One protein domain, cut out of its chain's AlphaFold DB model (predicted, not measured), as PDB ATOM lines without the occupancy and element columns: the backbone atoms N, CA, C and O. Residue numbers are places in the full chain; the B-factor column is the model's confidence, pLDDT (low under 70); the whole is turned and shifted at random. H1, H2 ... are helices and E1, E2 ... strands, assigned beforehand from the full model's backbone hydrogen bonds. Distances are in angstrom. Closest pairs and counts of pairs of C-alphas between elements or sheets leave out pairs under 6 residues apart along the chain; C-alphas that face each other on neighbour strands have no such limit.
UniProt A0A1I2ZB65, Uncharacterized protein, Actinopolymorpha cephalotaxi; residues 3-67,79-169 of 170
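This is residues 3 to 67 and 79 to 169 of the 170 residues of an uncharacterized protein of Actinopolymorpha cephalotaxi (UniProt A0A1I2ZB65). A five-stranded, strongly twisted sheet, E1, E7, E4, E2 and E3, makes the core of this model; it curls round H1 on one face, with H3 on that same face and H2 on the opposite one. A hairpin of E5 and E6 makes a second small sheet beside the E3 edge, apart from H1, H2 and H3. The printed part has 156 residues with four named helices and seven named strands, along the chain E1, H1, E2, H2, E3, H3, E4, E5, E6, H4, E7. The five-stranded sheet is mixed in the order E1, E7, E4, E2, E3, the two-stranded one is antiparallel, and the class is mixed, helices and strands. The whole is compact, with a radius of gyration of the C-alphas of 15.3 A, and rounded, with spans of 37 by 36 by 36 A.

Find C-alpha 3 at (13.867, 45.557, 2.845), where E1 begins; it covers residues 3 to 5. H1 follows as residues 17 to 32, 21.0 A long with a kink of 28 degrees near residue 24. Then look for E2, residues 36 to 42, 19.9 A, and H2, residues 52 to 62, 15.2 A. Past the cut comes E3, residues 89 to 92, and then H3, residues 100 to 115, 21.2 A, which begins with C-alpha 100 at (18.163, 31.587, -0.052). E4 is residues 123 to 128, 16.5 A; E5 is residues 132 to 137, 15.5 A; E6 is residues 146 to 152, 17.6 A. The four residues 158 to 161 are H4, and E7, residues 162 to 169, 20.1 A, ends with C-alpha 169 at (11.195, 44.335, -2.916).

Begin with the larger sheet, whose edge strands are E1 and E3. E1 and E7 are parallel at 32 degrees, with N 4 and O 167 at 2.8 A, within hydrogen-bond range. E7 is staggered: it pairs with E4 over residues 162 to 167 and with E1 over 167 to 169. E7 and E4 are antiparallel, with N 124 and O 166 at 2.9 A; E4 and E2 are antiparallel, with N 125 and O 40 at 2.8 A; E2 and E3 are antiparallel, with N 37 and O 91 at 2.8 A. E1, H1 and E2 make a split strand-helix-strand unit, two strands running the same way with E7 and E4 between them, and its crossover is right-handed. With helices on both faces there are three layers: H1 and H3 on one face, H2 on the other. H1 and H3 touch, closest at the C-alphas of Gly 21 and Gly 101, 4.2 A apart, through residues 100 to 105 of H3 alone, at a steep tilt of 55 degrees, opposite ways. H2 is over E7 and E4 at a height over the sheet of 9.3 A, along the strands, at 10 degrees to E4 on the local plane. H2 touches H4, closest at the C-alphas of Leu 62 and Pro 159, 5.7 A apart; H4 only grazes the sheet with residues 158 to 161. In the hairpin E5 and E6, N 135 and O 149 are 2.8 A apart. Residues 86 to 87 pair antiparallel with residues 149 to 150 of E6, and the closest C-alphas of E3 and E6, those of Phe 89 and Asp 148, are 6.0 A apart. In H2 and H3 every O i to N i+4 pair is within hydrogen-bond range, in H1 11 of 12 are, and H4 is too short for such a pair.

The C-alphas of Pro 7 and Gln 80 are the two farthest apart, at 41.0 A. Residues 68 to 78 are not printed, and C-alphas 67 and 79 are 24.5 A apart across the cut, which falls in the link from H2 to E3. Of the links printed whole, E1 to H1 is long, with 11 residues. The mean pLDDT of the printed part is 94.3, and no printed residue is under 70.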
ATOM      1  N   ASP A   3      14.147  45.772   4.254       97.19
ATOM      2  CA  ASP A   3      13.867  45.557   2.845       97.19
ATOM      3  C   ASP A   3      15.150  45.108   2.147       97.19
ATOM      4  O   ASP A   3      16.242  45.604   2.434       97.19
ATOM      5  N   ILE A   4      15.018  44.130   1.258       97.31
ATOM      6  CA  ILE A   4      16.094  43.655   0.398       97.31
ATOM      7  C   ILE A   4      15.648  43.900  -1.031       97.31
ATOM      8  O   ILE A   4      14.705  43.259  -1.506       97.31
ATOM      9  N   ASP A   5      16.358  44.797  -1.700       96.31
ATOM     10  CA  ASP A   5      16.101  45.100  -3.094       96.31
ATOM     11  C   ASP A   5      16.626  43.982  -4.001       96.31
ATOM     12  O   ASP A   5      17.825  43.686  -4.038       96.31
ATOM     13  N   VAL A   6      15.704  43.298  -4.683       96.12
ATOM     14  CA  VAL A   6      15.993  42.171  -5.583       96.12
ATOM     15  C   VAL A   6      15.143  42.253  -6.862       96.12
ATOM     16  O   VAL A   6      14.371  41.329  -7.147       96.12
ATOM     17  N   PRO A   7      15.292  43.313  -7.686       95.00
ATOM     18  CA  PRO A   7      14.532  43.514  -8.933       95.00
ATOM     19  C   PRO A   7      14.629  42.335  -9.911       95.00
ATOM     20  O   PRO A   7      13.711  42.065 -10.695       95.00
ATOM     21  N   GLN A   8      15.757  41.623  -9.865       93.69
ATOM     22  CA  GLN A   8      16.048  40.452 -10.681       93.69
ATOM     23  C   GLN A   8      15.339  39.178 -10.198       93.69
ATOM     24  O   GLN A   8      15.314  38.189 -10.927       93.69
ATOM     25  N   TYR A   9      14.761  39.162  -8.989       96.00
ATOM     26  CA  TYR A   9      14.020  38.006  -8.488       96.00
ATOM     27  C   TYR A   9      12.577  38.008  -8.989       96.00
ATOM     28  O   TYR A   9      11.634  38.436  -8.308       96.00
ATOM     29  N   ARG A  10      12.432  37.501 -10.210       93.69
ATOM     30  CA  ARG A  10      11.157  37.247 -10.874       93.69
ATOM     31  C   ARG A  10      10.961  35.742 -11.053       93.69
ATOM     32  O   ARG A  10      11.922  34.986 -10.961       93.69
ATOM     33  N   VAL A  11       9.716  35.307 -11.221       94.06
ATOM     34  CA  VAL A  11       9.359  33.875 -11.283       94.06
ATOM     35  C   VAL A  11       8.524  33.518 -12.511       94.06
ATOM     36  O   VAL A  11       8.051  32.396 -12.625       94.06
ATOM     37  N   ASP A  12       8.339  34.457 -13.436       92.44
ATOM     38  CA  ASP A  12       7.781  34.206 -14.769       92.44
ATOM     39  C   ASP A  12       8.680  33.278 -15.603       92.44
ATOM     40  O   ASP A  12       8.186  32.504 -16.417       92.44
ATOM     41  N   THR A  13       9.986  33.292 -15.337       93.62
ATOM     42  CA  THR A  13      10.967  32.306 -15.810       93.62
ATOM     43  C   THR A  13      11.789  31.780 -14.629       93.62
ATOM     44  O   THR A  13      11.690  32.324 -13.526       93.62
ATOM     45  N   GLU A  14      12.552  30.694 -14.816       96.31
ATOM     46  CA  GLU A  14      13.403  30.157 -13.744       96.31
ATOM     47  C   GLU A  14      14.451  31.212 -13.340       96.31
ATOM     48  O   GLU A  14      15.252  31.632 -14.181       96.31
ATOM     49  N   PRO A  15      14.460  31.677 -12.077       95.62
ATOM     50  CA  PRO A  15      15.370  32.734 -11.672       95.62
ATOM     51  C   PRO A  15      16.803  32.222 -11.515       95.62
ATOM     52  O   PRO A  15      17.044  31.058 -11.194       95.62
ATOM     53  N   ASP A  16      17.783  33.132 -11.597       97.25
ATOM     54  CA  ASP A  16      19.143  32.849 -11.122       97.25
ATOM     55  C   ASP A  16      19.148  32.734  -9.587       97.25
ATOM     56  O   ASP A  16      19.502  33.661  -8.850       97.25
ATOM     57  N   HIS A  17      18.763  31.559  -9.092       97.62
ATOM     58  CA  HIS A  17      18.702  31.232  -7.671       97.62
ATOM     59  C   HIS A  17      20.026  31.504  -6.950       97.62
ATOM     60  O   HIS A  17      20.038  31.897  -5.780       97.62
ATOM     61  N   ARG A  18      21.165  31.316  -7.631       97.62
ATOM     62  CA  ARG A  18      22.489  31.574  -7.050       97.62
ATOM     63  C   ARG A  18      22.767  33.071  -6.971       97.62
ATOM     64  O   ARG A  18      23.278  33.531  -5.950       97.62
ATOM     65  N   GLY A  19      22.458  33.825  -8.020       97.81
ATOM     66  CA  GLY A  19      22.579  35.281  -8.065       97.81
ATOM     67  C   GLY A  19      21.710  35.967  -7.023       97.81
ATOM     68  O   GLY A  19      22.238  36.676  -6.168       97.81
ATOM     69  N   VAL A  20      20.405  35.687  -7.024       97.38
ATOM     70  CA  VAL A  20      19.467  36.225  -6.026       97.38
ATOM     71  C   VAL A  20      19.867  35.778  -4.620       97.38
ATOM     72  O   VAL A  20      19.920  36.586  -3.695       97.38
ATOM     73  N   GLY A  21      20.238  34.501  -4.464       97.81
ATOM     74  CA  GLY A  21      20.696  33.951  -3.194       97.81
ATOM     75  C   GLY A  21      21.883  34.700  -2.598       97.81
ATOM     76  O   GLY A  21      21.898  34.948  -1.397       97.81
ATOM     77  N   ARG A  22      22.849  35.133  -3.419       98.12
ATOM     78  CA  ARG A  22      23.996  35.923  -2.942       98.12
ATOM     79  C   ARG A  22      23.575  37.246  -2.305       98.12
ATOM     80  O   ARG A  22      24.129  37.574  -1.257       98.12
ATOM     81  N   VAL A  23      22.627  37.959  -2.918       98.12
ATOM     82  CA  VAL A  23      22.118  39.252  -2.430       98.12
ATOM     83  C   VAL A  23      21.373  39.058  -1.113       98.12
ATOM     84  O   VAL A  23      21.744  39.635  -0.095       98.12
ATOM     85  N   VAL A  24      20.393  38.153  -1.097       98.25
ATOM     86  CA  VAL A  24      19.567  37.917   0.095       98.25
ATOM     87  C   VAL A  24      20.391  37.356   1.255       98.25
ATOM     88  O   VAL A  24      20.280  37.824   2.388       98.25
ATOM     89  N   ASP A  25      21.275  36.387   0.993       98.38
ATOM     90  CA  ASP A  25      22.117  35.816   2.043       98.38
ATOM     91  C   ASP A  25      23.120  36.848   2.599       98.38
ATOM     92  O   ASP A  25      23.557  36.700   3.740       98.38
ATOM     93  N   ALA A  26      23.504  37.883   1.836       98.38
ATOM     94  CA  ALA A  26      24.360  38.963   2.339       98.38
ATOM     95  C   ALA A  26      23.653  39.790   3.411       98.38
ATOM     96  O   ALA A  26      24.230  40.003   4.479       98.38
ATOM     97  N   GLU A  27      22.390  40.144   3.187       98.38
ATOM     98  CA  GLU A  27      21.579  40.843   4.184       98.38
ATOM     99  C   GLU A  27      21.310  39.968   5.413       98.38
ATOM    100  O   GLU A  27      21.492  40.411   6.549       98.38
ATOM    101  N   LEU A  28      20.990  38.682   5.223       98.25
ATOM    102  CA  LEU A  28      20.837  37.759   6.353       98.25
ATOM    103  C   LEU A  28      22.124  37.647   7.184       98.25
ATOM    104  O   LEU A  28      22.065  37.617   8.415       98.25
ATOM    105  N   ARG A  29      23.297  37.617   6.539       98.38
ATOM    106  CA  ARG A  29      24.586  37.650   7.246       98.38
ATOM    107  C   ARG A  29      24.773  38.966   7.993       98.38
ATOM    108  O   ARG A  29      25.137  38.916   9.163       98.38
ATOM    109  N   ARG A  30      24.491  40.113   7.369       98.19
ATOM    110  CA  ARG A  30      24.629  41.440   7.991       98.19
ATOM    111  C   ARG A  30      23.833  41.555   9.293       98.19
ATOM    112  O   ARG A  30      24.340  42.100  10.267       98.19
ATOM    113  N   HIS A  31      22.622  41.005   9.325       98.12
ATOM    114  CA  HIS A  31      21.734  41.105  10.484       98.12
ATOM    115  C   HIS A  31      21.916  40.005  11.536       98.12
ATOM    116  O   HIS A  31      21.628  40.229  12.711       98.12
ATOM    117  N   PHE A  32      22.353  38.806  11.139       98.38
ATOM    118  CA  PHE A  32      22.250  37.623  12.000       98.38
ATOM    119  C   PHE A  32      23.542  36.811  12.122       98.38
ATOM    120  O   PHE A  32      23.483  35.686  12.621       98.38
ATOM    121  N   LEU A  33      24.699  37.334  11.694       98.50
ATOM    122  CA  LEU A  33      25.981  36.625  11.782       98.50
ATOM    123  C   LEU A  33      26.212  36.032  13.180       98.50
ATOM    124  O   LEU A  33      26.041  36.693  14.199       98.50
ATOM    125  N   GLY A  34      26.587  34.754  13.228       98.38
ATOM    126  CA  GLY A  34      26.831  34.043  14.479       98.38
ATOM    127  C   GLY A  34      25.568  33.549  15.188       98.38
ATOM    128  O   GLY A  34      25.690  32.791  16.148       98.38
ATOM    129  N   ARG A  35      24.354  33.864  14.721       98.50
ATOM    130  CA  ARG A  35      23.106  33.355  15.317       98.50
ATOM    131  C   ARG A  35      22.676  32.029  14.689       98.50
ATOM    132  O   ARG A  35      22.981  31.731  13.534       98.50
ATOM    133  N   SER A  36      21.984  31.207  15.472       98.56
ATOM    134  CA  SER A  36      21.282  30.018  14.977       98.56
ATOM    135  C   SER A  36      19.832  30.405  14.724       98.56
ATOM    136  O   SER A  36      19.129  30.758  15.665       98.56
ATOM    137  N   VAL A  37      19.395  30.346  13.470       98.69
ATOM    138  CA  VAL A  37      18.078  30.828  13.046       98.69
ATOM    139  C   VAL A  37      17.261  29.725  12.385       98.69
ATOM    140  O   VAL A  37      17.803  28.725  11.904       98.69
ATOM    141  N   VAL A  38      15.950  29.931  12.344       98.56
ATOM    142  CA  VAL A  38      15.003  29.160  11.536       98.56
ATOM    143  C   VAL A  38      14.308  30.134  10.592       98.56
ATOM    144  O   VAL A  38      13.750  31.126  11.046       98.56
ATOM    145  N   VAL A  39      14.386  29.890   9.283       98.38
ATOM    146  CA  VAL A  39      13.914  30.826   8.255       98.38
ATOM    147  C   VAL A  39      12.747  30.226   7.484       98.38
ATOM    148  O   VAL A  39      12.889  29.177   6.849       98.38
ATOM    149  N   ARG A  40      11.598  30.900   7.525       96.50
ATOM    150  CA  ARG A  40      10.395  30.552   6.759       96.50
ATOM    151  C   ARG A  40      10.230  31.521   5.597       96.50
ATOM    152  O   ARG A  40      10.304  32.728   5.796       96.50
ATOM    153  N   GLY A  41      10.015  30.989   4.398       95.81
ATOM    154  CA  GLY A  41       9.674  31.786   3.222       95.81
ATOM    155  C   GLY A  41       8.163  31.882   3.048       95.81
ATOM    156  O   GLY A  41       7.472  30.883   3.240       95.81
ATOM    157  N   ILE A  42       7.665  33.060   2.679       94.75
ATOM    158  CA  ILE A  42       6.251  33.312   2.384       94.75
ATOM    159  C   ILE A  42       6.138  33.979   1.020       94.75
ATOM    160  O   ILE A  42       6.812  34.975   0.765       94.75
ATOM    161  N   GLY A  43       5.262  33.443   0.174       93.25
ATOM    162  CA  GLY A  43       4.733  34.141  -0.993       93.25
ATOM    163  C   GLY A  43       3.336  34.665  -0.682       93.25
ATOM    164  O   GLY A  43       2.486  33.907  -0.211       93.25
ATOM    165  N   ALA A  44       3.078  35.943  -0.949       91.62
ATOM    166  CA  ALA A  44       1.778  36.577  -0.733       91.62
ATOM    167  C   ALA A  44       0.669  35.921  -1.570       91.62
ATOM    168  O   ALA A  44      -0.489  35.909  -1.168       91.62
ATOM    169  N   GLN A  45       1.034  35.270  -2.679       89.19
ATOM    170  CA  GLN A  45       0.139  34.457  -3.511       89.19
ATOM    171  C   GLN A  45      -0.583  33.347  -2.722       89.19
ATOM    172  O   GLN A  45      -1.690  32.961  -3.080       89.19
ATOM    173  N   HIS A  46       0.004  32.857  -1.624       86.25
ATOM    174  CA  HIS A  46      -0.619  31.859  -0.743       86.25
ATOM    175  C   HIS A  46      -1.561  32.459   0.314       86.25
ATOM    176  O   HIS A  46      -2.077  31.730   1.165       86.25
ATOM    177  N   HIS A  47      -1.761  33.777   0.289       89.19
ATOM    178  CA  HIS A  47      -2.559  34.540   1.240       89.19
ATOM    179  C   HIS A  47      -3.576  35.413   0.488       89.19
ATOM    180  O   HIS A  47      -3.386  36.626   0.362       89.19
ATOM    181  N   PRO A  48      -4.657  34.810  -0.042       87.00
ATOM    182  CA  PRO A  48      -5.629  35.531  -0.854       87.00
ATOM    183  C   PRO A  48      -6.244  36.700  -0.076       87.00
ATOM    184  O   PRO A  48      -6.588  36.574   1.100       87.00
ATOM    185  N   GLY A  49      -6.363  37.847  -0.747       90.31
ATOM    186  CA  GLY A  49      -6.914  39.072  -0.163       90.31
ATOM    187  C   GLY A  49      -5.987  39.792   0.820       90.31
ATOM    188  O   GLY A  49      -6.464  40.671   1.530       90.31
ATOM    189  N   ARG A  50      -4.695  39.435   0.888       92.75
ATOM    190  CA  ARG A  50      -3.701  40.129   1.718       92.75
ATOM    191  C   ARG A  50      -2.542  40.650   0.880       92.75
ATOM    192  O   ARG A  50      -1.901  39.908   0.140       92.75
ATOM    193  N   SER A  51      -2.243  41.928   1.046       95.19
ATOM    194  CA  SER A  51      -1.003  42.541   0.579       95.19
ATOM    195  C   SER A  51       0.198  42.084   1.416       95.19
ATOM    196  O   SER A  51       0.061  41.611   2.546       95.19
ATOM    197  N   VAL A  52       1.405  42.266   0.875       95.56
ATOM    198  CA  VAL A  52       2.655  41.987   1.604       95.56
ATOM    199  C   VAL A  52       2.735  42.801   2.899       95.56
ATOM    200  O   VAL A  52       3.160  42.269   3.921       95.56
ATOM    201  N   ASP A  53       2.291  44.059   2.882       96.06
ATOM    202  CA  ASP A  53       2.343  44.935   4.057       96.06
ATOM    203  C   ASP A  53       1.350  44.504   5.141       96.06
ATOM    204  O   ASP A  53       1.710  44.437   6.315       96.06
ATOM    205  N   GLU A  54       0.136  44.091   4.765       96.00
ATOM    206  CA  GLU A  54      -0.800  43.489   5.723       96.00
ATOM    207  C   GLU A  54      -0.239  42.202   6.334       96.00
ATOM    208  O   GLU A  54      -0.390  41.973   7.535       96.00
ATOM    209  N   LEU A  55       0.434  41.365   5.536       96.31
ATOM    210  CA  LEU A  55       1.090  40.164   6.053       96.31
ATOM    211  C   LEU A  55       2.186  40.519   7.054       96.31
ATOM    212  O   LEU A  55       2.258  39.885   8.105       96.31
ATOM    213  N   VAL A  56       3.003  41.535   6.774       97.25
ATOM    214  CA  VAL A  56       4.021  42.020   7.713       97.25
ATOM    215  C   VAL A  56       3.386  42.420   9.042       97.25
ATOM    216  O   VAL A  56       3.864  41.973  10.085       97.25
ATOM    217  N   GLU A  57       2.313  43.207   9.029       97.19
ATOM    218  CA  GLU A  57       1.656  43.659  10.262       97.19
ATOM    219  C   GLU A  57       1.023  42.504  11.044       97.19
ATOM    220  O   GLU A  57       1.187  42.397  12.264       97.19
ATOM    221  N   ILE A  58       0.384  41.564  10.347       95.81
ATOM    222  CA  ILE A  58      -0.144  40.349  10.968       95.81
ATOM    223  C   ILE A  58       0.982  39.527  11.609       95.81
ATOM    224  O   ILE A  58       0.858  39.119  12.766       95.81
ATOM    225  N   ILE A  59       2.083  39.299  10.890       96.81
ATOM    226  CA  ILE A  59       3.222  38.509  11.369       96.81
ATOM    227  C   ILE A  59       3.897  39.200  12.555       96.81
ATOM    228  O   ILE A  59       4.270  38.522  13.507       96.81
ATOM    229  N   ARG A  60       4.033  40.530  12.540       97.06
ATOM    230  CA  ARG A  60       4.560  41.291  13.684       97.06
ATOM    231  C   ARG A  60       3.692  41.108  14.921       97.06
ATOM    232  O   ARG A  60       4.224  40.877  16.001       97.06
ATOM    233  N   ARG A  61       2.369  41.170  14.758       96.75
ATOM    234  CA  ARG A  61       1.415  41.029  15.863       96.75
ATOM    235  C   ARG A  61       1.338  39.601  16.405       96.75
ATOM    236  O   ARG A  61       1.254  39.418  17.611       96.75
ATOM    237  N   LEU A  62       1.319  38.597  15.529       95.81
ATOM    238  CA  LEU A  62       1.048  37.201  15.902       95.81
ATOM    239  C   LEU A  62       2.304  36.325  15.995       95.81
ATOM    240  O   LEU A  62       2.228  35.184  16.444       95.81
ATOM    241  N   GLY A  63       3.448  36.809  15.514       95.81
ATOM    242  CA  GLY A  63       4.677  36.030  15.359       95.81
ATOM    243  C   GLY A  63       4.644  35.027  14.201       95.81
ATOM    244  O   GLY A  63       5.595  34.271  14.017       95.81
ATOM    245  N   THR A  64       3.569  34.962  13.413       94.25
ATOM    246  CA  THR A  64       3.392  33.959  12.352       94.25
ATOM    247  C   THR A  64       2.389  34.413  11.290       94.25
ATOM    248  O   THR A  64       1.512  35.232  11.554       94.25
ATOM    249  N   ASP A  65       2.506  33.848  10.088       91.50
ATOM    250  CA  ASP A  65       1.571  34.011   8.969       91.50
ATOM    251  C   ASP A  65       0.317  33.119   9.098       91.50
ATOM    252  O   ASP A  65      -0.594  33.177   8.270       91.50
ATOM    253  N   ARG A  66       0.248  32.282  10.138       87.00
ATOM    254  CA  ARG A  66      -0.881  31.393  10.453       87.00
ATOM    255  C   ARG A  66      -1.939  32.109  11.304       87.00
ATOM    256  O   ARG A  66      -2.217  31.713  12.430       87.00
ATOM    257  N   TYR A  67      -2.483  33.201  10.769       82.50
ATOM    258  CA  TYR A  67      -3.483  34.046  11.444       82.50
ATOM    259  C   TYR A  67      -4.904  33.487  11.427       82.50
ATOM    260  O   TYR A  67      -5.735  33.914  12.222       82.50
ATOM    261  N   LEU A  79       2.597  11.683   8.320       70.94
ATOM    262  CA  LEU A  79       2.028  10.350   8.575       70.94
ATOM    263  C   LEU A  79       1.730  10.078  10.058       70.94
ATOM    264  O   LEU A  79       0.997   9.157  10.397       70.94
ATOM    265  N   GLN A  80       2.354  10.844  10.952       77.75
ATOM    266  CA  GLN A  80       2.250  10.689  12.395       77.75
ATOM    267  C   GLN A  80       1.266  11.672  13.054       77.75
ATOM    268  O   GLN A  80       1.230  11.717  14.283       77.75
ATOM    269  N   ASN A  81       0.514  12.476  12.286       78.88
ATOM    270  CA  ASN A  81      -0.431  13.489  12.784       78.88
ATOM    271  C   ASN A  81       0.163  14.421  13.858       78.88
ATOM    272  O   ASN A  81      -0.514  14.882  14.778       78.88
ATOM    273  N   LYS A  82       1.469  14.691  13.777       83.38
ATOM    274  CA  LYS A  82       2.160  15.571  14.719       83.38
ATOM    275  C   LYS A  82       1.747  17.009  14.473       83.38
ATOM    276  O   LYS A  82       1.759  17.474  13.335       83.38
ATOM    277  N   ARG A  83       1.508  17.738  15.564       86.00
ATOM    278  CA  ARG A  83       1.354  19.190  15.520       86.00
ATOM    279  C   ARG A  83       2.653  19.835  15.033       86.00
ATOM    280  O   ARG A  83       3.698  19.682  15.666       86.00
ATOM    281  N   ILE A  84       2.552  20.574  13.935       88.56
ATOM    282  CA  ILE A  84       3.601  21.415  13.363       88.56
ATOM    283  C   ILE A  84       2.972  22.791  13.161       88.56
ATOM    284  O   ILE A  84       1.960  22.901  12.473       88.56
ATOM    285  N   ASP A  85       3.543  23.827  13.772       89.69
ATOM    286  CA  ASP A  85       3.013  25.183  13.618       89.69
ATOM    287  C   ASP A  85       3.434  25.762  12.254       89.69
ATOM    288  O   ASP A  85       2.667  26.487  11.621       89.69
ATOM    289  N   PHE A  86       4.644  25.435  11.776       91.06
ATOM    290  CA  PHE A  86       5.123  25.822  10.446       91.06
ATOM    291  C   PHE A  86       6.337  25.008   9.974       91.06
ATOM    292  O   PHE A  86       7.049  24.394  10.771       91.06
ATOM    293  N   PHE A  87       6.608  25.072   8.667       91.75
ATOM    294  CA  PHE A  87       7.806  24.507   8.041       91.75
ATOM    295  C   PHE A  87       8.815  25.599   7.679       91.75
ATOM    296  O   PHE A  87       8.424  26.696   7.258       91.75
ATOM    297  N   ALA A  88      10.104  25.316   7.879       95.12
ATOM    298  CA  ALA A  88      11.190  26.277   7.732       95.12
ATOM    299  C   ALA A  88      12.580  25.619   7.632       95.12
ATOM    300  O   ALA A  88      12.778  24.445   7.941       95.12
ATOM    301  N   PHE A  89      13.582  26.415   7.252       96.62
ATOM    302  CA  PHE A  89      14.974  25.985   7.141       96.62
ATOM    303  C   PHE A  89      15.793  26.458   8.339       96.62
ATOM    304  O   PHE A  89      15.973  27.656   8.555       96.62
ATOM    305  N   ARG A  90      16.360  25.520   9.100       97.50
ATOM    306  CA  ARG A  90      17.297  25.839  10.183       97.50
ATOM    307  C   ARG A  90      18.715  26.026   9.664       97.50
ATOM    308  O   ARG A  90      19.231  25.189   8.916       97.50
ATOM    309  N   ARG A  91      19.386  27.088  10.116       97.38
ATOM    310  CA  ARG A  91      20.788  27.359   9.778       97.38
ATOM    311  C   ARG A  91      21.532  28.096  10.885       97.38
ATOM    312  O   ARG A  91      20.975  28.941  11.574       97.38
ATOM    313  N   LYS A  92      22.827  27.804  11.019       98.25
ATOM    314  CA  LYS A  92      23.769  28.717  11.673       98.25
ATOM    315  C   LYS A  92      24.196  29.750  10.637       98.25
ATOM    316  O   LYS A  92      24.682  29.369   9.571       98.25
ATOM    317  N   VAL A  93      24.025  31.029  10.942       98.38
ATOM    318  CA  VAL A  93      24.440  32.107  10.043       98.38
ATOM    319  C   VAL A  93      25.949  32.291  10.169       98.38
ATOM    320  O   VAL A  93      26.462  32.716  11.203       98.38
ATOM    321  N   THR A  94      26.671  31.933   9.111       98.56
ATOM    322  CA  THR A  94      28.129  32.064   9.000       98.56
ATOM    323  C   THR A  94      28.482  32.950   7.810       98.56
ATOM    324  O   THR A  94      27.649  33.185   6.933       98.56
ATOM    325  N   SER A  95      29.738  33.397   7.720       97.81
ATOM    326  CA  SER A  95      30.225  34.195   6.584       97.81
ATOM    327  C   SER A  95      30.094  33.479   5.231       97.81
ATOM    328  O   SER A  95      30.007  34.129   4.195       97.81
ATOM    329  N   ARG A  96      30.028  32.140   5.234       97.38
ATOM    330  CA  ARG A  96      29.898  31.293   4.036       97.38
ATOM    331  C   ARG A  96      28.493  30.717   3.846       97.38
ATOM    332  O   ARG A  96      28.306  29.870   2.974       97.38
ATOM    333  N   MET A  97      27.520  31.125   4.664       97.50
ATOM    334  CA  MET A  97      26.150  30.619   4.581       97.50
ATOM    335  C   MET A  97      25.578  30.844   3.181       97.50
ATOM    336  O   MET A  97      25.634  31.955   2.656       97.50
ATOM    337  N   ARG A  98      24.999  29.780   2.622       96.88
ATOM    338  CA  ARG A  98      24.167  29.807   1.421       96.88
ATOM    339  C   ARG A  98      22.834  29.166   1.771       96.88
ATOM    340  O   ARG A  98      22.817  27.984   2.123       96.88
ATOM    341  N   LEU A  99      21.760  29.944   1.752       97.19
ATOM    342  CA  LEU A  99      20.437  29.498   2.183       97.19
ATOM    343  C   LEU A  99      19.385  29.843   1.135       97.19
ATOM    344  O   LEU A  99      18.707  28.943   0.636       97.19
ATOM    345  N   PHE A 100      19.276  31.116   0.764       97.94
ATOM    346  CA  PHE A 100      18.163  31.587  -0.052       97.94
ATOM    347  C   PHE A 100      18.128  30.964  -1.452       97.94
ATOM    348  O   PHE A 100      17.052  30.698  -1.981       97.94
ATOM    349  N   GLY A 101      19.284  30.646  -2.042       97.38
ATOM    350  CA  GLY A 101      19.324  29.939  -3.326       97.38
ATOM    351  C   GLY A 101      18.628  28.572  -3.278       97.38
ATOM    352  O   GLY A 101      17.870  28.236  -4.177       97.38
ATOM    353  N   ALA A 102      18.808  27.812  -2.192       95.56
ATOM    354  CA  ALA A 102      18.116  26.534  -2.010       95.56
ATOM    355  C   ALA A 102      16.619  26.729  -1.724       95.56
ATOM    356  O   ALA A 102      15.796  25.966  -2.223       95.56
ATOM    357  N   MET A 103      16.267  27.760  -0.947       95.94
ATOM    358  CA  MET A 103      14.869  28.089  -0.660       95.94
ATOM    359  C   MET A 103      14.120  28.483  -1.934       95.94
ATOM    360  O   MET A 103      13.102  27.879  -2.247       95.94
ATOM    361  N   SER A 104      14.630  29.458  -2.686       96.81
ATOM    362  CA  SER A 104      14.005  29.920  -3.929       96.81
ATOM    363  C   SER A 104      13.887  28.801  -4.966       96.81
ATOM    364  O   SER A 104      12.831  28.680  -5.578       96.81
ATOM    365  N   TRP A 105      14.905  27.944  -5.115       96.38
ATOM    366  CA  TRP A 105      14.831  26.778  -6.003       96.38
ATOM    367  C   TRP A 105      13.718  25.821  -5.573       96.38
ATOM    368  O   TRP A 105      12.866  25.448  -6.376       96.38
ATOM    369  N   GLY A 106      13.678  25.482  -4.280       91.69
ATOM    370  CA  GLY A 106      12.656  24.600  -3.726       91.69
ATOM    371  C   GLY A 106      11.248  25.157  -3.913       91.69
ATOM    372  O   GLY A 106      10.368  24.424  -4.350       91.69
ATOM    373  N   PHE A 107      11.041  26.446  -3.639       90.81
ATOM    374  CA  PHE A 107       9.747  27.103  -3.824       90.81
ATOM    375  C   PHE A 107       9.335  27.175  -5.294       90.81
ATOM    376  O   PHE A 107       8.180  26.884  -5.591       90.81
ATOM    377  N   TYR A 108      10.248  27.498  -6.210       94.25
ATOM    378  CA  TYR A 108       9.947  27.574  -7.639       94.25
ATOM    379  C   TYR A 108       9.513  26.209  -8.192       94.25
ATOM    380  O   TYR A 108       8.373  26.046  -8.629       94.25
ATOM    381  N   HIS A 109      10.380  25.200  -8.073       94.56
ATOM    382  CA  HIS A 109      10.142  23.872  -8.648       94.56
ATOM    383  C   HIS A 109       9.023  23.111  -7.935       94.56
ATOM    384  O   HIS A 109       8.178  22.495  -8.585       94.56
ATOM    385  N   SER A 110       8.963  23.183  -6.599       88.19
ATOM    386  CA  SER A 110       7.908  22.484  -5.856       88.19
ATOM    387  C   SER A 110       6.548  23.131  -6.078       88.19
ATOM    388  O   SER A 110       5.568  22.407  -6.156       88.19
ATOM    389  N   SER A 111       6.451  24.457  -6.205       87.12
ATOM    390  CA  SER A 111       5.143  25.079  -6.449       87.12
ATOM    391  C   SER A 111       4.613  24.739  -7.838       87.12
ATOM    392  O   SER A 111       3.437  24.412  -7.960       87.12
ATOM    393  N   ILE A 112       5.476  24.693  -8.861       90.94
ATOM    394  CA  ILE A 112       5.081  24.254 -10.210       90.94
ATOM    395  C   ILE A 112       4.536  22.827 -10.178       90.94
ATOM    396  O   ILE A 112       3.443  22.579 -10.678       90.94
ATOM    397  N   ALA A 113       5.255  21.899  -9.543       87.56
ATOM    398  CA  ALA A 113       4.859  20.491  -9.494       87.56
ATOM    399  C   ALA A 113       3.512  20.243  -8.786       87.56
ATOM    400  O   ALA A 113       2.957  19.152  -8.877       87.56
ATOM    401  N   VAL A 114       3.009  21.222  -8.033       82.38
ATOM    402  CA  VAL A 114       1.935  21.033  -7.050       82.38
ATOM    403  C   VAL A 114       0.728  21.895  -7.357       82.38
ATOM    404  O   VAL A 114      -0.405  21.431  -7.284       82.38
ATOM    405  N   HIS A 115       0.981  23.158  -7.665       82.94
ATOM    406  CA  HIS A 115      -0.022  24.176  -7.933       82.94
ATOM    407  C   HIS A 115      -0.078  24.534  -9.423       82.94
ATOM    408  O   HIS A 115      -0.897  25.355  -9.816       82.94
ATOM    409  N   GLY A 116       0.796  23.947 -10.253       89.31
ATOM    410  CA  GLY A 116       0.879  24.233 -11.686       89.31
ATOM    411  C   GLY A 116       1.489  25.597 -12.016       89.31
ATOM    412  O   GLY A 116       1.522  25.981 -13.181       89.31
ATOM    413  N   ALA A 117       1.973  26.336 -11.013       91.00
ATOM    414  CA  ALA A 117       2.516  27.678 -11.177       91.00
ATOM    415  C   ALA A 117       3.668  27.948 -10.194       91.00
ATOM    416  O   ALA A 117       3.664  27.432  -9.071       91.00
ATOM    417  N   PRO A 118       4.660  28.765 -10.587       92.06
ATOM    418  CA  PRO A 118       5.747  29.153  -9.704       92.06
ATOM    419  C   PRO A 118       5.280  30.170  -8.661       92.06
ATOM    420  O   PRO A 118       4.414  31.008  -8.917       92.06
ATOM    421  N   VAL A 119       5.913  30.128  -7.488       91.19
ATOM    422  CA  VAL A 119       5.631  31.051  -6.385       91.19
ATOM    423  C   VAL A 119       6.850  31.906  -6.103       91.19
ATOM    424  O   VAL A 119       7.955  31.392  -5.906       91.19
ATOM    425  N   ARG A 120       6.645  33.225  -6.048       94.25
ATOM    426  CA  ARG A 120       7.672  34.165  -5.588       94.25
ATOM    427  C   ARG A 120       7.689  34.170  -4.065       94.25
ATOM    428  O   ARG A 120       6.649  34.186  -3.420       94.25
ATOM    429  N   LEU A 121       8.887  34.196  -3.489       96.38
ATOM    430  CA  LEU A 121       9.042  34.538  -2.077       96.38
ATOM    431  C   LEU A 121       8.994  36.061  -1.942       96.38
ATOM    432  O   LEU A 121       9.800  36.753  -2.556       96.38
ATOM    433  N   ASP A 122       8.071  36.567  -1.134       97.06
ATOM    434  CA  ASP A 122       7.912  37.994  -0.853       97.06
ATOM    435  C   ASP A 122       8.461  38.359   0.530       97.06
ATOM    436  O   ASP A 122       8.989  39.454   0.712       97.06
ATOM    437  N   LEU A 123       8.386  37.435   1.495       98.00
ATOM    438  CA  LEU A 123       8.894  37.623   2.853       98.00
ATOM    439  C   LEU A 123       9.771  36.447   3.299       98.00
ATOM    440  O   LEU A 123       9.493  35.285   2.988       98.00
ATOM    441  N   LEU A 124      10.782  36.751   4.113       98.38
ATOM    442  CA  LEU A 124      11.478  35.782   4.958       98.38
ATOM    443  C   LEU A 124      11.255  36.125   6.427       98.38
ATOM    444  O   LEU A 124      11.616  37.209   6.883       98.38
ATOM    445  N   LEU A 125      10.705  35.180   7.178       98.44
ATOM    446  CA  LEU A 125      10.527  35.284   8.618       98.44
ATOM    447  C   LEU A 125      11.713  34.582   9.267       98.44
ATOM    448  O   LEU A 125      11.938  33.392   9.030       98.44
ATOM    449  N   VAL A 126      12.487  35.321  10.054       98.69
ATOM    450  CA  VAL A 126      13.694  34.822  10.712       98.69
ATOM    451  C   VAL A 126      13.399  34.661  12.192       98.69
ATOM    452  O   VAL A 126      13.165  35.643  12.891       98.69
ATOM    453  N   TYR A 127      13.431  33.425  12.670       98.75
ATOM    454  CA  TYR A 127      13.151  33.072  14.054       98.75
ATOM    455  C   TYR A 127      14.414  32.689  14.820       98.75
ATOM    456  O   TYR A 127      15.371  32.163  14.244       98.75
ATOM    457  N   ASP A 128      14.388  32.886  16.136       98.62
ATOM    458  CA  ASP A 128      15.385  32.341  17.049       98.62
ATOM    459  C   ASP A 128      15.193  30.827  17.177       98.62
ATOM    460  O   ASP A 128      14.172  30.347  17.674       98.62
ATOM    461  N   ALA A 129      16.200  30.053  16.762       98.44
ATOM    462  CA  ALA A 129      16.142  28.600  16.847       98.44
ATOM    463  C   ALA A 129      15.992  28.088  18.292       98.44
ATOM    464  O   ALA A 129      15.475  26.989  18.488       98.44
ATOM    465  N   ALA A 130      16.429  28.850  19.302       98.38
ATOM    466  CA  ALA A 130      16.294  28.466  20.706       98.38
ATOM    467  C   ALA A 130      14.838  28.525  21.197       98.38
ATOM    468  O   ALA A 130      14.468  27.762  22.087       98.38
ATOM    469  N   ARG A 131      13.997  29.367  20.583       98.50
ATOM    470  CA  ARG A 131      12.575  29.546  20.931       98.50
ATOM    471  C   ARG A 131      11.639  28.590  20.187       98.50
ATOM    472  O   ARG A 131      10.424  28.622  20.375       98.50
ATOM    473  N   LEU A 132      12.204  27.691  19.382       98.19
ATOM    474  CA  LEU A 132      11.477  26.696  18.603       98.19
ATOM    475  C   LEU A 132      11.882  25.274  19.000       98.19
ATOM    476  O   LEU A 132      12.996  25.012  19.472       98.19
ATOM    477  N   ARG A 133      10.967  24.329  18.785       97.19
ATOM    478  CA  ARG A 133      11.226  22.892  18.885       97.19
ATOM    479  C   ARG A 133      11.047  22.259  17.511       97.19
ATOM    480  O   ARG A 133       9.979  22.357  16.916       97.19
ATOM    481  N   GLU A 134      12.101  21.607  17.034       96.44
ATOM    482  CA  GLU A 134      12.071  20.801  15.812       96.44
ATOM    483  C   GLU A 134      11.139  19.596  15.998       96.44
ATOM    484  O   GLU A 134      11.171  18.921  17.031       96.44
ATOM    485  N   VAL A 135      10.333  19.314  14.980       93.38
ATOM    486  CA  VAL A 135       9.441  18.161  14.914       93.38
ATOM    487  C   VAL A 135       9.915  17.245  13.793       93.38
ATOM    488  O   VAL A 135       9.724  17.519  12.607       93.38
ATOM    489  N   VAL A 136      10.528  16.122  14.178       93.94
ATOM    490  CA  VAL A 136      10.912  15.069  13.230       93.94
ATOM    491  C   VAL A 136       9.658  14.358  12.738       93.94
ATOM    492  O   VAL A 136       8.891  13.835  13.552       93.94
ATOM    493  N   HIS A 137       9.456  14.303  11.430       90.56
ATOM    494  CA  HIS A 137       8.250  13.744  10.819       90.56
ATOM    495  C   HIS A 137       8.564  13.116   9.454       90.56
ATOM    496  O   HIS A 137       9.723  13.065   9.047       90.56
ATOM    497  N   GLN A 138       7.552  12.598   8.765       90.38
ATOM    498  CA  GLN A 138       7.677  11.986   7.443       90.38
ATOM    499  C   GLN A 138       6.479  12.399   6.590       90.38
ATOM    500  O   GLN A 138       5.347  12.370   7.076       90.38
ATOM    501  N   TYR A 139       6.735  12.800   5.347       83.50
ATOM    502  CA  TYR A 139       5.676  13.113   4.388       83.50
ATOM    503  C   TYR A 139       5.077  11.826   3.818       83.50
ATOM    504  O   TYR A 139       5.774  10.813   3.697       83.50
ATOM    505  N   GLU A 140       3.803  11.876   3.438       81.75
ATOM    506  CA  GLU A 140       3.153  10.783   2.719       81.75
ATOM    507  C   GLU A 140       3.929  10.414   1.440       81.75
ATOM    508  O   GLU A 140       4.503  11.270   0.763       81.75
ATOM    509  N   GLY A 141       4.026   9.114   1.150       82.50
ATOM    510  CA  GLY A 141       4.747   8.597  -0.019       82.50
ATOM    511  C   GLY A 141       6.279   8.694   0.046       82.50
ATOM    512  O   GLY A 141       6.952   8.314  -0.911       82.50
ATOM    513  N   ARG A 142       6.868   9.170   1.152       82.69
ATOM    514  CA  ARG A 142       8.330   9.240   1.332       82.69
ATOM    515  C   ARG A 142       8.802   8.280   2.405       82.69
ATOM    516  O   ARG A 142       8.140   8.152   3.422       82.69
ATOM    517  N   ALA A 143       9.973   7.669   2.228       86.75
ATOM    518  CA  ALA A 143      10.604   6.811   3.240       86.75
ATOM    519  C   ALA A 143      11.512   7.584   4.219       86.75
ATOM    520  O   ALA A 143      11.814   7.104   5.311       86.75
ATOM    521  N   ASP A 144      11.976   8.777   3.835       90.50
ATOM    522  CA  ASP A 144      12.946   9.543   4.611       90.50
ATOM    523  C   ASP A 144      12.299  10.441   5.675       90.50
ATOM    524  O   ASP A 144      11.275  11.087   5.446       90.50
ATOM    525  N   ARG A 145      12.936  10.516   6.852       91.31
ATOM    526  CA  ARG A 145      12.528  11.418   7.939       91.31
ATOM    527  C   ARG A 145      13.006  12.844   7.674       91.31
ATOM    528  O   ARG A 145      14.168  13.072   7.334       91.31
ATOM    529  N   LYS A 146      12.125  13.807   7.920       91.75
ATOM    530  CA  LYS A 146      12.336  15.245   7.755       91.75
ATOM    531  C   LYS A 146      12.418  15.974   9.092       91.75
ATOM    532  O   LYS A 146      11.983  15.466  10.125       91.75
ATOM    533  N   ARG A 147      13.055  17.149   9.065       94.00
ATOM    534  CA  ARG A 147      13.438  17.983  10.229       94.00
ATOM    535  C   ARG A 147      13.202  19.480   9.978       94.00
ATOM    536  O   ARG A 147      13.872  20.351  10.526       94.00
ATOM    537  N   ASP A 148      12.283  19.773   9.079       93.56
ATOM    538  CA  ASP A 148      11.890  21.107   8.629       93.56
ATOM    539  C   ASP A 148      10.594  21.594   9.293       93.56
ATOM    540  O   ASP A 148      10.244  22.755   9.123       93.56
ATOM    541  N   GLY A 149       9.915  20.759  10.088       93.75
ATOM    542  CA  GLY A 149       8.751  21.147  10.887       93.75
ATOM    543  C   GLY A 149       9.145  21.726  12.248       93.75
ATOM    544  O   GLY A 149      10.025  21.186  12.924       93.75
ATOM    545  N   TYR A 150       8.478  22.799  12.669       94.81
ATOM    546  CA  TYR A 150       8.729  23.485  13.937       94.81
ATOM    547  C   TYR A 150       7.433  23.793  14.685       94.81
ATOM    548  O   TYR A 150       6.391  24.060  14.086       94.81
ATOM    549  N   VAL A 151       7.529  23.785  16.015       94.50
ATOM    550  CA  VAL A 151       6.530  24.363  16.921       94.50
ATOM    551  C   VAL A 151       7.170  25.420  17.811       94.50
ATOM    552  O   VAL A 151       8.363  25.331  18.132       94.50
ATOM    553  N   PHE A 152       6.382  26.403  18.230       95.94
ATOM    554  CA  PHE A 152       6.813  27.375  19.231       95.94
ATOM    555  C   PHE A 152       6.972  26.690  20.590       95.94
ATOM    556  O   PHE A 152       6.152  25.859  20.979       95.94
ATOM    557  N   ARG A 153       8.049  27.014  21.316       97.12
ATOM    558  CA  ARG A 153       8.211  26.538  22.702       97.12
ATOM    559  C   ARG A 153       7.245  27.230  23.653       97.12
ATOM    560  O   ARG A 153       6.758  26.582  24.569       97.12
ATOM    561  N   ASP A 154       6.988  28.507  23.397       96.62
ATOM    562  CA  ASP A 154       6.004  29.322  24.094       96.62
ATOM    563  C   ASP A 154       4.940  29.776  23.076       96.62
ATOM    564  O   ASP A 154       5.191  30.693  22.284       96.62
ATOM    565  N   PRO A 155       3.798  29.071  22.990       92.19
ATOM    566  CA  PRO A 155       2.756  29.370  22.015       92.19
ATOM    567  C   PRO A 155       1.950  30.633  22.344       92.19
ATOM    568  O   PRO A 155       1.261  31.119  21.447       92.19
ATOM    569  N   ASP A 156       2.045  31.169  23.560       94.75
ATOM    570  CA  ASP A 156       1.345  32.395  23.958       94.75
ATOM    571  C   ASP A 156       2.206  33.641  23.677       94.75
ATOM    572  O   ASP A 156       1.678  34.727  23.445       94.75
ATOM    573  N   HIS A 157       3.528  33.464  23.550       96.38
ATOM    574  CA  HIS A 157       4.500  34.530  23.266       96.38
ATOM    575  C   HIS A 157       5.247  34.338  21.932       96.38
ATOM    576  O   HIS A 157       6.436  34.645  21.798       96.38
ATOM    577  N   LYS A 158       4.550  33.854  20.894       96.25
ATOM    578  CA  LYS A 158       5.126  33.625  19.548       96.25
ATOM    579  C   LYS A 158       5.878  34.830  18.961       96.25
ATOM    580  O   LYS A 158       6.933  34.593  18.364       96.25
ATOM    581  N   PRO A 159       5.402  36.093  19.084       97.69
ATOM    582  CA  PRO A 159       6.114  37.248  18.529       97.69
ATOM    583  C   PRO A 159       7.554  37.370  19.025       97.69
ATOM    584  O   PRO A 159       8.429  37.774  18.267       97.69
ATOM    585  N   GLU A 160       7.842  36.943  20.251       98.00
ATOM    586  CA  GLU A 160       9.191  37.023  20.802       98.00
ATOM    587  C   GLU A 160      10.179  36.030  20.162       98.00
ATOM    588  O   GLU A 160      11.395  36.177  20.291       98.00
ATOM    589  N   ALA A 161       9.683  34.997  19.472       98.12
ATOM    590  CA  ALA A 161      10.522  34.105  18.677       98.12
ATOM    591  C   ALA A 161      10.993  34.748  17.368       98.12
ATOM    592  O   ALA A 161      11.973  34.277  16.787       98.12
ATOM    593  N   LEU A 162      10.314  35.792  16.886       98.38
ATOM    594  CA  LEU A 162      10.601  36.448  15.615       98.38
ATOM    595  C   LEU A 162      11.743  37.461  15.779       98.38
ATOM    596  O   LEU A 162      11.588  38.520  16.378       98.38
ATOM    597  N   LEU A 163      12.899  37.155  15.196       98.38
ATOM    598  CA  LEU A 163      14.066  38.041  15.201       98.38
ATOM    599  C   LEU A 163      13.979  39.133  14.135       98.38
ATOM    600  O   LEU A 163      14.571  40.201  14.285       98.38
ATOM    601  N   GLY A 164      13.293  38.859  13.029       98.12
ATOM    602  CA  GLY A 164      13.141  39.819  11.951       98.12
ATOM    603  C   GLY A 164      12.285  39.307  10.806       98.12
ATOM    604  O   GLY A 164      12.036  38.112  10.662       98.12
ATOM    605  N   ILE A 165      11.864  40.255   9.977       98.56
ATOM    606  CA  ILE A 165      11.169  40.017   8.714       98.56
ATOM    607  C   ILE A 165      11.994  40.705   7.632       98.56
ATOM    608  O   ILE A 165      12.227  41.915   7.739       98.56
ATOM    609  N   ALA A 166      12.439  39.938   6.640       98.25
ATOM    610  CA  ALA A 166      13.036  40.465   5.422       98.25
ATOM    611  C   ALA A 166      11.951  40.565   4.348       98.25
ATOM    612  O   ALA A 166      11.326  39.550   4.029       98.25
ATOM    613  N   LYS A 167      11.721  41.759   3.806       98.19
ATOM    614  CA  LYS A 167      10.790  41.985   2.696       98.19
ATOM    615  C   LYS A 167      11.577  42.047   1.392       98.19
ATOM    616  O   LYS A 167      12.540  42.796   1.296       98.19
ATOM    617  N   LEU A 168      11.202  41.231   0.412       97.44
ATOM    618  CA  LEU A 168      11.875  41.162  -0.886       97.44
ATOM    619  C   LEU A 168      11.180  42.111  -1.865       97.44
ATOM    620  O   LEU A 168      10.160  41.759  -2.474       97.44
ATOM    621  N   SER A 169      11.719  43.321  -2.000       91.69
ATOM    622  CA  SER A 169      11.195  44.335  -2.916       91.69
ATOM    623  C   SER A 169      11.651  44.093  -4.356       91.69
ATOM    624  O   SER A 169      12.482  43.224  -4.638       91.69
TER     625      SER A 169